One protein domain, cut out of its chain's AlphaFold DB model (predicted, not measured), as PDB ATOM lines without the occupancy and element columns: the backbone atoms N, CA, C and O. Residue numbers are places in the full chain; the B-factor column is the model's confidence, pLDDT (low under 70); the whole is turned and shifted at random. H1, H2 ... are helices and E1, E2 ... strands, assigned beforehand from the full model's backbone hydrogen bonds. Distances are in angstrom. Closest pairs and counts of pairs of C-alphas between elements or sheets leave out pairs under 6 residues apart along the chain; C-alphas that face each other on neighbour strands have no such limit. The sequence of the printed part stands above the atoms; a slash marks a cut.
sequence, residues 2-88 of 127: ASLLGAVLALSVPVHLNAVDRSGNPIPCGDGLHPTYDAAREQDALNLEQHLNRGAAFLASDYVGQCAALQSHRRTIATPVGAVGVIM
ATOM      1  N   ALA A   2      -2.674  27.905 -23.597       71.12
ATOM      2  CA  ALA A   2      -3.007  28.044 -22.168       71.12
ATOM      3  C   ALA A   2      -3.642  29.401 -21.793       71.12
ATOM      4  O   ALA A   2      -4.584  29.437 -21.013       71.12
ATOM      5  N   SER A   3      -3.197  30.505 -22.403       68.88
ATOM      6  CA  SER A   3      -3.800  31.837 -22.223       68.88
ATOM      7  C   SER A   3      -5.245  31.927 -22.729       68.88
ATOM      8  O   SER A   3      -6.091  32.527 -22.078       68.88
ATOM      9  N   LEU A   4      -5.541  31.290 -23.863       72.12
ATOM     10  CA  LEU A   4      -6.878  31.234 -24.459       72.12
ATOM     11  C   LEU A   4      -7.833  30.423 -23.571       72.12
ATOM     12  O   LEU A   4      -8.918  30.889 -23.243       72.12
ATOM     13  N   LEU A   5      -7.382  29.248 -23.119       74.06
ATOM     14  CA  LEU A   5      -8.102  28.407 -22.159       74.06
ATOM     15  C   LEU A   5      -8.343  29.136 -20.834       74.06
ATOM     16  O   LEU A   5      -9.460  29.125 -20.333       74.06
ATOM     17  N   GLY A   6      -7.328  29.820 -20.301       75.00
ATOM     18  CA  GLY A   6      -7.460  30.620 -19.084       75.00
ATOM     19  C   GLY A   6      -8.487  31.745 -19.222       75.00
ATOM     20  O   GLY A   6      -9.299  31.937 -18.322       75.00
ATOM     21  N   ALA A   7      -8.511  32.443 -20.361       71.75
ATOM     22  CA  ALA A   7      -9.498  33.489 -20.628       71.75
ATOM     23  C   ALA A   7     -10.927  32.928 -20.719       71.75
ATOM     24  O   ALA A   7     -11.836  33.479 -20.101       71.75
ATOM     25  N   VAL A   8     -11.124  31.815 -21.434       78.56
ATOM     26  CA  VAL A   8     -12.438  31.157 -21.550       78.56
ATOM     27  C   VAL A   8     -12.926  30.673 -20.187       78.56
ATOM     28  O   VAL A   8     -14.067  30.944 -19.820       78.56
ATOM     29  N   LEU A   9     -12.053  30.028 -19.409       79.38
ATOM     30  CA  LEU A   9     -12.385  29.578 -18.060       79.38
ATOM     31  C   LEU A   9     -12.781  30.763 -17.171       79.38
ATOM     32  O   LEU A   9     -13.836  30.722 -16.548       79.38
ATOM     33  N   ALA A  10     -12.012  31.854 -17.183       77.44
ATOM     34  CA  ALA A  10     -12.325  33.053 -16.404       77.44
ATOM     35  C   ALA A  10     -13.674  33.696 -16.788       77.44
ATOM     36  O   ALA A  10     -14.386  34.204 -15.918       77.44
ATOM     37  N   LEU A  11     -14.041  33.661 -18.072       78.62
ATOM     38  CA  LEU A  11     -15.321  34.173 -18.573       78.62
ATOM     39  C   LEU A  11     -16.499  33.237 -18.264       78.62
ATOM     40  O   LEU A  11     -17.612  33.726 -18.122       78.62
ATOM     41  N   SER A  12     -16.261  31.932 -18.122       82.25
ATOM     42  CA  SER A  12     -17.295  30.929 -17.817       82.25
ATOM     43  C   SER A  12     -17.679  30.828 -16.338       82.25
ATOM     44  O   SER A  12     -18.670  30.186 -16.002       82.25
ATOM     45  N   VAL A  13     -16.903  31.435 -15.432       82.50
ATOM     46  CA  VAL A  13     -17.228  31.399 -14.001       82.50
ATOM     47  C   VAL A  13     -18.452  32.284 -13.743       82.50
ATOM     48  O   VAL A  13     -18.375  33.487 -14.019       82.50
ATOM     49  N   PRO A  14     -19.538  31.744 -13.163       82.75
ATOM     50  CA  PRO A  14     -20.737  32.519 -12.877       82.75
ATOM     51  C   PRO A  14     -20.444  33.665 -11.902       82.75
ATOM     52  O   PRO A  14     -19.543  33.604 -11.056       82.75
ATOM     53  N   VAL A  15     -21.194  34.747 -12.063       83.75
ATOM     54  CA  VAL A  15     -21.106  35.967 -11.267       83.75
ATOM     55  C   VAL A  15     -22.400  36.124 -10.492       83.75
ATOM     56  O   VAL A  15     -23.494  36.065 -11.055       83.75
ATOM     57  N   HIS A  16     -22.256  36.380  -9.200       86.81
ATOM     58  CA  HIS A  16     -23.360  36.689  -8.308       86.81
ATOM     59  C   HIS A  16     -23.070  38.010  -7.609       86.81
ATOM     60  O   HIS A  16     -21.907  38.340  -7.352       86.81
ATOM     61  N   LEU A  17     -24.122  38.759  -7.297       84.69
ATOM     62  CA  LEU A  17     -24.003  39.881  -6.379       84.69
ATOM     63  C   LEU A  17     -23.834  39.369  -4.953       84.69
ATOM     64  O   LEU A  17     -24.334  38.309  -4.588       84.69
ATOM     65  N   ASN A  18     -23.169  40.173  -4.125       82.31
ATOM     66  CA  ASN A  18     -23.134  39.944  -2.681       82.31
ATOM     67  C   ASN A  18     -24.484  40.279  -2.010       82.31
ATOM     68  O   ASN A  18     -24.689  39.981  -0.838       82.31
ATOM     69  N   ALA A  19     -25.394  40.924  -2.749       82.25
ATOM     70  CA  ALA A  19     -26.780  41.112  -2.352       82.25
ATOM     71  C   ALA A  19     -27.579  39.818  -2.557       82.25
ATOM     72  O   ALA A  19     -27.364  39.087  -3.530       82.25
ATOM     73  N   VAL A  20     -28.514  39.567  -1.644       84.62
ATOM     74  CA  VAL A  20     -29.390  38.395  -1.669       84.62
ATOM     75  C   VAL A  20     -30.806  38.778  -2.080       84.62
ATOM     76  O   VAL A  20     -31.271  39.882  -1.795       84.62
ATOM     77  N   ASP A  21     -31.485  37.858  -2.754       84.25
ATOM     78  CA  ASP A  21     -32.911  37.933  -3.026       84.25
ATOM     79  C   ASP A  21     -33.739  37.726  -1.742       84.25
ATOM     80  O   ASP A  21     -33.222  37.473  -0.648       84.25
ATOM     81  N   ARG A  22     -35.066  37.806  -1.866       80.31
ATOM     82  CA  ARG A  22     -35.989  37.587  -0.737       80.31
ATOM     83  C   ARG A  22     -35.990  36.154  -0.192       80.31
ATOM     84  O   ARG A  22     -36.493  35.935   0.906       80.31
ATOM     85  N   SER A  23     -35.459  35.194  -0.942       85.62
ATOM     86  CA  SER A  23     -35.270  33.807  -0.520       85.62
ATOM     87  C   SER A  23     -33.918  33.589   0.173       85.62
ATOM     88  O   SER A  23     -33.661  32.489   0.657       85.62
ATOM     89  N   GLY A  24     -33.077  34.625   0.262       85.44
ATOM     90  CA  GLY A  24     -31.744  34.573   0.854       85.44
ATOM     91  C   GLY A  24     -30.658  34.070  -0.099       85.44
ATOM     92  O   GLY A  24     -29.528  33.857   0.339       85.44
ATOM     93  N   ASN A  25     -30.962  33.891  -1.388       86.94
ATOM     94  CA  ASN A  25     -29.988  33.435  -2.373       86.94
ATOM     95  C   ASN A  25     -29.266  34.624  -3.022       86.94
ATOM     96  O   ASN A  25     -29.894  35.648  -3.289       86.94
ATOM     97  N   PRO A  26     -27.965  34.512  -3.334       87.88
ATOM     98  CA  PRO A  26     -27.246  35.543  -4.078       87.88
ATOM     99  C   PRO A  26     -27.895  35.825  -5.437       87.88
ATOM    100  O   PRO A  26     -28.187  34.894  -6.191       87.88
ATOM    101  N   ILE A  27     -28.065  37.102  -5.787       86.69
ATOM    102  CA  ILE A  27     -28.695  37.492  -7.058       86.69
ATOM    103  C   ILE A  27     -27.768  37.101  -8.228       86.69
ATOM    104  O   ILE A  27     -26.627  37.578  -8.283       86.69
ATOM    105  N   PRO A  28     -28.208  36.241  -9.169       88.69
ATOM    106  CA  PRO A  28     -27.378  35.809 -10.287       88.69
ATOM    107  C   PRO A  28     -27.269  36.894 -11.364       88.69
ATOM    108  O   PRO A  28     -28.268  37.476 -11.783       88.69
ATOM    109  N   CYS A  29     -26.048  37.109 -11.860       87.44
ATOM    110  CA  CYS A  29     -25.743  38.019 -12.969       87.44
ATOM    111  C   CYS A  29     -25.342  37.276 -14.261       87.44
ATOM    112  O   CYS A  29     -24.887  37.907 -15.217       87.44
ATOM    113  N   GLY A  30     -25.447  35.945 -14.289       86.69
ATOM    114  CA  GLY A  30     -24.959  35.111 -15.392       86.69
ATOM    115  C   GLY A  30     -23.438  34.969 -15.383       86.69
ATOM    116  O   GLY A  30     -22.817  34.952 -14.321       86.69
ATOM    117  N   ASP A  31     -22.831  34.873 -16.562       85.38
ATOM    118  CA  ASP A  31     -21.379  34.771 -16.722       85.38
ATOM    119  C   ASP A  31     -20.838  35.808 -17.730       85.38
ATOM    120  O   ASP A  31     -21.563  36.660 -18.250       85.38
ATOM    121  N   GLY A  32     -19.524  35.803 -17.962       77.12
ATOM    122  CA  GLY A  32     -18.870  36.767 -18.847       77.12
ATOM    123  C   GLY A  32     -19.228  36.612 -20.332       77.12
ATOM    124  O   GLY A  32     -19.088  37.587 -21.084       77.12
ATOM    125  N   LEU A  33     -19.698  35.429 -20.744       78.31
ATOM    126  CA  LEU A  33     -20.132  35.081 -22.102       78.31
ATOM    127  C   LEU A  33     -21.638  35.310 -22.287       78.31
ATOM    128  O   LEU A  33     -22.043  35.916 -23.278       78.31
ATOM    129  N   HIS A  34     -22.442  34.875 -21.319       82.50
ATOM    130  CA  HIS A  34     -23.900  34.938 -21.308       82.50
ATOM    131  C   HIS A  34     -24.366  35.776 -20.115       82.50
ATOM    132  O   HIS A  34     -24.663  35.249 -19.038       82.50
ATOM    133  N   PRO A  35     -24.418  37.105 -20.286       83.38
ATOM    134  CA  PRO A  35     -24.889  37.984 -19.237       83.38
ATOM    135  C   PRO A  35     -26.403  37.847 -19.074       83.38
ATOM    136  O   PRO A  35     -27.151  38.001 -20.038       83.38
ATOM    137  N   THR A  36     -26.861  37.597 -17.849       87.38
ATOM    138  CA  THR A  36     -28.293  37.500 -17.533       87.38
ATOM    139  C   THR A  36     -28.625  38.439 -16.388       87.38
ATOM    140  O   THR A  36     -28.020  38.347 -15.322       87.38
ATOM    141  N   TYR A  37     -29.596  39.328 -16.593       88.94
ATOM    142  CA  TYR A  37     -29.958  40.363 -15.618       88.94
ATOM    143  C   TYR A  37     -31.407  40.269 -15.144       88.94
ATOM    144  O   TYR A  37     -31.879  41.174 -14.461       88.94
ATOM    145  N   ASP A  38     -32.135  39.217 -15.516       89.19
ATOM    146  CA  ASP A  38     -33.576  39.150 -15.266       89.19
ATOM    147  C   ASP A  38     -33.889  39.073 -13.770       89.19
ATOM    148  O   ASP A  38     -34.710  39.847 -13.286       89.19
ATOM    149  N   ALA A  39     -33.142  38.257 -13.017       86.38
ATOM    150  CA  ALA A  39     -33.273  38.188 -11.562       86.38
ATOM    151  C   ALA A  39     -32.933  39.528 -10.884       86.38
ATOM    152  O   ALA A  39     -33.646  39.965  -9.986       86.38
ATOM    153  N   ALA A  40     -31.877  40.214 -11.336       88.00
ATOM    154  CA  ALA A  40     -31.510  41.531 -10.813       88.00
ATOM    155  C   ALA A  40     -32.597  42.581 -11.098       88.00
ATOM    156  O   ALA A  40     -32.978  43.324 -10.198       88.00
ATOM    157  N   ARG A  41     -33.156  42.586 -12.315       89.25
ATOM    158  CA  ARG A  41     -34.236  43.496 -12.723       89.25
ATOM    159  C   ARG A  41     -35.514  43.263 -11.919       89.25
ATOM    160  O   ARG A  41     -36.185  44.221 -11.544       89.25
ATOM    161  N   GLU A  42     -35.852  42.004 -11.660       89.56
ATOM    162  CA  GLU A  42     -36.997  41.646 -10.823       89.56
ATOM    163  C   GLU A  42     -36.811  42.149  -9.387       89.56
ATOM    164  O   GLU A  42     -37.709  42.791  -8.838       89.56
ATOM    165  N   GLN A  43     -35.632  41.930  -8.793       88.75
ATOM    166  CA  GLN A  43     -35.347  42.427  -7.446       88.75
ATOM    167  C   GLN A  43     -35.331  43.960  -7.382       88.75
ATOM    168  O   GLN A  43     -35.855  44.511  -6.418       88.75
ATOM    169  N   ASP A  44     -34.818  44.652  -8.403       87.81
ATOM    170  CA  ASP A  44     -34.850  46.119  -8.478       87.81
ATOM    171  C   ASP A  44     -36.284  46.659  -8.485       87.81
ATOM    172  O   ASP A  44     -36.611  47.562  -7.712       87.81
ATOM    173  N   ALA A  45     -37.166  46.069  -9.298       88.94
ATOM    174  CA  ALA A  45     -38.574  46.458  -9.354       88.94
ATOM    175  C   ALA A  45     -39.275  46.250  -8.002       88.94
ATOM    176  O   ALA A  45     -39.975  47.138  -7.511       88.94
ATOM    177  N   LEU A  46     -39.028  45.104  -7.365       87.81
ATOM    178  CA  LEU A  46     -39.568  44.771  -6.050       87.81
ATOM    179  C   LEU A  46     -39.056  45.701  -4.942       87.81
ATOM    180  O   LEU A  46     -39.806  46.009  -4.011       87.81
ATOM    181  N   ASN A  47     -37.792  46.122  -5.006       85.00
ATOM    182  CA  ASN A  47     -37.212  47.045  -4.033       85.00
ATOM    183  C   ASN A  47     -37.754  48.464  -4.229       85.00
ATOM    184  O   ASN A  47     -38.099  49.135  -3.257       85.00
ATOM    185  N   LEU A  48     -37.897  48.897  -5.483       87.31
ATOM    186  CA  LEU A  48     -38.495  50.184  -5.826       87.31
ATOM    187  C   LEU A  48     -39.954  50.263  -5.366       87.31
ATOM    188  O   LEU A  48     -40.349  51.246  -4.745       87.31
ATOM    189  N   GLU A  49     -40.749  49.221  -5.602       87.50
ATOM    190  CA  GLU A  49     -42.139  49.167  -5.143       87.50
ATOM    191  C   GLU A  49     -42.233  49.270  -3.613       87.50
ATOM    192  O   GLU A  49     -43.070  49.998  -3.076       87.50
ATOM    193  N   GLN A  50     -41.342  48.591  -2.884       85.56
ATOM    194  CA  GLN A  50     -41.293  48.703  -1.426       85.56
ATOM    195  C   GLN A  50     -40.850  50.087  -0.957       85.56
ATOM    196  O   GLN A  50     -41.439  50.605  -0.008       85.56
ATOM    197  N   HIS A  51     -39.872  50.700  -1.623       85.69
ATOM    198  CA  HIS A  51     -39.453  52.073  -1.347       85.69
ATOM    199  C   HIS A  51     -40.619  53.053  -1.506       85.69
ATOM    200  O   HIS A  51     -40.860  53.877  -0.624       85.69
ATOM    201  N   LEU A  52     -41.389  52.921  -2.589       87.44
ATOM    202  CA  LEU A  52     -42.544  53.775  -2.863       87.44
ATOM    203  C   LEU A  52     -43.684  53.555  -1.855       87.44
ATOM    204  O   LEU A  52     -44.282  54.521  -1.390       87.44
ATOM    205  N   ASN A  53     -43.965  52.302  -1.485       87.31
ATOM    206  CA  ASN A  53     -45.119  51.961  -0.645       87.31
ATOM    207  C   ASN A  53     -44.853  52.061   0.865       87.31
ATOM    208  O   ASN A  53     -45.780  52.288   1.640       87.31
ATOM    209  N   ARG A  54     -43.614  51.834   1.309       83.88
ATOM    210  CA  ARG A  54     -43.241  51.770   2.735       83.88
ATOM    211  C   ARG A  54     -42.219  52.837   3.141       83.88
ATOM    212  O   ARG A  54     -41.857  52.915   4.313       83.88
ATOM    213  N   GLY A  55     -41.791  53.670   2.195       79.81
ATOM    214  CA  GLY A  55     -40.920  54.816   2.424       79.81
ATOM    215  C   GLY A  55     -39.429  54.475   2.476       79.81
ATOM    216  O   GLY A  55     -38.989  53.359   2.199       79.81
ATOM    217  N   ALA A  56     -38.637  55.472   2.880       75.06
ATOM    218  CA  ALA A  56     -37.171  55.478   2.802       75.06
ATOM    219  C   ALA A  56     -36.444  54.395   3.628       75.06
ATOM    220  O   ALA A  56     -35.228  54.271   3.521       75.06
ATOM    221  N   ALA A  57     -37.165  53.599   4.426       69.38
ATOM    222  CA  ALA A  57     -36.609  52.429   5.103       69.38
ATOM    223  C   ALA A  57     -36.189  51.310   4.125       69.38
ATOM    224  O   ALA A  57     -35.367  50.469   4.478       69.38
ATOM    225  N   PHE A  58     -36.726  51.306   2.901       66.31
ATOM    226  CA  PHE A  58     -36.341  50.384   1.831       66.31
ATOM    227  C   PHE A  58     -35.487  51.155   0.830       66.31
ATOM    228  O   PHE A  58     -35.995  52.077   0.207       66.31
ATOM    229  N   LEU A  59     -34.193  50.859   0.687       68.38
ATOM    230  CA  LEU A  59     -33.360  51.564  -0.293       68.38
ATOM    231  C   LEU A  59     -33.679  51.086  -1.712       68.38
ATOM    232  O   LEU A  59     -33.552  49.897  -2.011       68.38
ATOM    233  N   ALA A  60     -34.003  52.029  -2.601       72.25
ATOM    234  CA  ALA A  60     -33.984  51.777  -4.035       72.25
ATOM    235  C   ALA A  60     -32.571  51.314  -4.424       72.25
ATOM    236  O   ALA A  60     -31.599  52.058  -4.283       72.25
ATOM    237  N   SER A  61     -32.464  50.055  -4.837       80.25
ATOM    238  CA  SER A  61     -31.209  49.442  -5.266       80.25
ATOM    239  C   SER A  61     -31.189  49.353  -6.788       80.25
ATOM    240  O   SER A  61     -32.242  49.231  -7.406       80.25
ATOM    241  N   ASP A  62     -29.992  49.455  -7.365       86.12
ATOM    242  CA  ASP A  62     -29.727  49.210  -8.789       86.12
ATOM    243  C   ASP A  62     -28.817  47.980  -8.907       86.12
ATOM    244  O   ASP A  62     -27.588  48.070  -9.025       86.12
ATOM    245  N   TYR A  63     -29.410  46.803  -8.741       85.88
ATOM    246  CA  TYR A  63     -28.747  45.513  -8.867       85.88
ATOM    247  C   TYR A  63     -28.348  45.240 -10.319       85.88
ATOM    248  O   TYR A  63     -27.294  44.646 -10.554       85.88
ATOM    249  N   VAL A  64     -29.117  45.718 -11.304       87.69
ATOM    250  CA  VAL A  64     -28.735  45.617 -12.722       87.69
ATOM    251  C   VAL A  64     -27.418  46.354 -12.985       87.69
ATOM    252  O   VAL A  64     -26.497  45.773 -13.572       87.69
ATOM    253  N   GLY A  65     -27.282  47.594 -12.508       86.00
ATOM    254  CA  GLY A  65     -26.053  48.379 -12.623       86.00
ATOM    255  C   GLY A  65     -24.862  47.719 -11.926       86.00
ATOM    256  O   GLY A  65     -23.761  47.659 -12.484       86.00
ATOM    257  N   GLN A  66     -25.079  47.129 -10.748       86.62
ATOM    258  CA  GLN A  66     -24.034  46.387 -10.034       86.62
ATOM    259  C   GLN A  66     -23.591  45.122 -10.786       86.62
ATOM    260  O   GLN A  66     -22.388  44.860 -10.899       86.62
ATOM    261  N   CYS A  67     -24.531  44.359 -11.355       87.12
ATOM    262  CA  CYS A  67     -24.210  43.207 -12.197       87.12
ATOM    263  C   CYS A  67     -23.399  43.626 -13.436       87.12
ATOM    264  O   CYS A  67     -22.398  42.983 -13.771       87.12
ATOM    265  N   ALA A  68     -23.786  44.723 -14.096       87.12
ATOM    266  CA  ALA A  68     -23.079  45.247 -15.261       87.12
ATOM    267  C   ALA A  68     -21.641  45.685 -14.919       87.12
ATOM    268  O   ALA A  68     -20.705  45.387 -15.667       87.12
ATOM    269  N   ALA A  69     -21.440  46.332 -13.767       86.12
ATOM    270  CA  ALA A  69     -20.118  46.740 -13.298       86.12
ATOM    271  C   ALA A  69     -19.191  45.534 -13.049       86.12
ATOM    272  O   ALA A  69     -18.045  45.524 -13.507       86.12
ATOM    273  N   LEU A  70     -19.697  44.485 -12.390       84.94
ATOM    274  CA  LEU A  70     -18.937  43.256 -12.135       84.94
ATOM    275  C   LEU A  70     -18.534  42.537 -13.426       84.94
ATOM    276  O   LEU A  70     -17.390  42.094 -13.566       84.94
ATOM    277  N   GLN A  71     -19.447  42.438 -14.392       83.88
ATOM    278  CA  GLN A  71     -19.124  41.829 -15.680       83.88
ATOM    279  C   GLN A  71     -18.107  42.649 -16.475       83.88
ATOM    280  O   GLN A  71     -17.182  42.078 -17.057       83.88
ATOM    281  N   SER A  72     -18.247  43.978 -16.482       83.25
ATOM    282  CA  SER A  72     -17.287  44.882 -17.125       83.25
ATOM    283  C   SER A  72     -15.879  44.685 -16.559       83.25
ATOM    284  O   SER A  72     -14.911  44.523 -17.310       83.25
ATOM    285  N   HIS A  73     -15.765  44.571 -15.232       81.62
ATOM    286  CA  HIS A  73     -14.490  44.320 -14.569       81.62
ATOM    287  C   HIS A  73     -13.842  43.004 -15.037       81.62
ATOM    288  O   HIS A  73     -12.664  42.982 -15.398       81.62
ATOM    289  N   ARG A  74     -14.619  41.917 -15.133       78.69
ATOM    290  CA  ARG A  74     -14.107  40.620 -15.610       78.69
ATOM    291  C   ARG A  74     -13.688  40.641 -17.076       78.69
ATOM    292  O   ARG A  74     -12.638  40.098 -17.421       78.69
ATOM    293  N   ARG A  75     -14.474  41.289 -17.939       79.75
ATOM    294  CA  ARG A  75     -14.138  41.437 -19.365       79.75
ATOM    295  C   ARG A  75     -12.850  42.233 -19.556       79.75
ATOM    296  O   ARG A  75     -12.011  41.830 -20.348       79.75
ATOM    297  N   THR A  76     -12.629  43.276 -18.762       79.56
ATOM    298  CA  THR A  76     -11.413  44.103 -18.848       79.56
ATOM    299  C   THR A  76     -10.125  43.282 -18.681       79.56
ATOM    300  O   THR A  76      -9.122  43.573 -19.327       79.56
ATOM    301  N   ILE A  77     -10.160  42.216 -17.875       73.75
ATOM    302  CA  ILE A  77      -9.013  41.319 -17.659       73.75
ATOM    303  C   ILE A  77      -8.989  40.185 -18.694       73.75
ATOM    304  O   ILE A  77      -7.940  39.869 -19.255       73.75
ATOM    305  N   ALA A  78     -10.137  39.564 -18.971       72.31
ATOM    306  CA  ALA A  78     -10.195  38.374 -19.819       72.31
ATOM    307  C   ALA A  78     -10.049  38.680 -21.321       72.31
ATOM    308  O   ALA A  78      -9.446  37.894 -22.052       72.31
ATOM    309  N   THR A  79     -10.554  39.824 -21.793       75.06
ATOM    310  CA  THR A  79     -10.492  40.232 -23.205       75.06
ATOM    311  C   THR A  79      -9.060  40.369 -23.740       75.06
ATOM    312  O   THR A  79      -8.775  39.751 -24.771       75.06
ATOM    313  N   PRO A  80      -8.122  41.097 -23.095       71.19
ATOM    314  CA  PRO A  80      -6.756  41.210 -23.612       71.19
ATOM    315  C   PRO A  80      -6.017  39.865 -23.604       71.19
ATOM    316  O   PRO A  80      -5.336  39.530 -24.575       71.19
ATOM    317  N   VAL A  81      -6.195  39.053 -22.555       74.31
ATOM    318  CA  VAL A  81      -5.573  37.721 -22.452       74.31
ATOM    319  C   VAL A  81      -6.092  36.790 -23.549       74.31
ATOM    320  O   VAL A  81      -5.306  36.100 -24.208       74.31
ATOM    321  N   GLY A  82      -7.404  36.816 -23.798       70.62
ATOM    322  CA  GLY A  82      -8.034  36.084 -24.891       70.62
ATOM    323  C   GLY A  82      -7.492  36.510 -26.258       70.62
ATOM    324  O   GLY A  82      -7.093  35.651 -27.046       70.62
ATOM    325  N   ALA A  83      -7.392  37.817 -26.517       77.75
ATOM    326  CA  ALA A  83      -6.890  38.356 -27.782       77.75
ATOM    327  C   ALA A  83      -5.448  37.906 -28.084       77.75
ATOM    328  O   ALA A  83      -5.169  37.413 -29.179       77.75
ATOM    329  N   VAL A  84      -4.545  37.988 -27.100       81.06
ATOM    330  CA  VAL A  84      -3.161  37.498 -27.242       81.06
ATOM    331  C   VAL A  84      -3.140  35.993 -27.524       81.06
ATOM    332  O   VAL A  84      -2.399  35.532 -28.396       81.06
ATOM    333  N   GLY A  85      -3.979  35.221 -26.828       76.56
ATOM    334  CA  GLY A  85      -4.129  33.788 -27.068       76.56
ATOM    335  C   GLY A  85      -4.537  33.469 -28.509       76.56
ATOM    336  O   GLY A  85      -3.922  32.599 -29.133       76.56
ATOM    337  N   VAL A  86      -5.522  34.186 -29.056       82.50
ATOM    338  CA  VAL A  86      -5.993  34.013 -30.442       82.50
ATOM    339  C   VAL A  86      -4.884  34.333 -31.440       82.50
ATOM    340  O   VAL A  86      -4.594  33.505 -32.303       82.50
ATOM    341  N   ILE A  87      -4.203  35.472 -31.285       87.25
ATOM    342  CA  ILE A  87      -3.119  35.891 -32.187       87.25
ATOM    343  C   ILE A  87      -1.991  34.856 -32.208       87.25
ATOM    344  O   ILE A  87      -1.571  34.424 -33.283       87.25
ATOM    345  N   MET A  88      -1.530  34.402 -31.037       84.31
ATOM    346  CA  MET A  88      -0.480  33.379 -30.963       84.31
ATOM    347  C   MET A  88      -0.905  32.065 -31.618       84.31
ATOM    348  O   MET A  88      -0.099  31.414 -32.280       84.31
TER     349      MET A  88
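This is residues 2 to 88 of the 127 residues of an uncharacterized protein of Mycolicibacterium sp (UniProt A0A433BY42). This is a rod: the long helix H3 runs along much of it, H1 lies side by side with the later part of H3, and H2 begins beside the start of H3 and runs on past it to make the other end. A small strand hairpin, E1 and E2, packs where H2 and H3 begin. The printed part has 87 residues, in the order H1, E1, E2, H2, H3, with an antiparallel sheet E1 - E2; the class is mostly helix. It is loose, with a radius of gyration of the C-alphas of 16.3 A, and spans 57 by 20 by 16 A.

Find C-alpha 2 at (-3.007, 28.044, -22.168); from there H1 runs to residue 12, 15.2 A. Next come E1, residues 16 to 20, 9.1 A, and E2, residues 26 to 28, 6.2 A. H2, residues 38 to 54, begins at (-33.576, 39.150, -15.266) and is 24.0 A long. H3, residues 63 to 88, runs 37.9 A to (-0.480, 33.379, -30.963), with a kink of 34 degrees near residue 78.

Look at Leu 4 and Gly 85, closest C-alphas of H1 and H3 at 4.6 A; the helices touch at a shallow tilt of 17 degrees, opposite ways. In the E1-E2 hairpin, N 17 and O 27 are 2.9 A apart, within hydrogen-bond range. The closest C-alphas of E1 and H3 are Leu 17 and Cys 67, 6.7 A; of E2 and H2, Ile 27 and Ala 40, 6.2 A. H2 and H3, a helical hairpin, touch through residues 40 to 44 and 63 to 67, closest at the C-alphas of Ala 40 and Tyr 63, 5.2 A. H1 and H2 are apart. Every O i to N i+4 pair is within hydrogen-bond range in H1 and H2, and 19 of 22 in H3.

The C-alphas of Arg 54 and Met 88 are the farthest apart, 57.5 A. The printed part has no cut and no long link. The pLDDT is under 70 at residue 3 and residues 57 to 59.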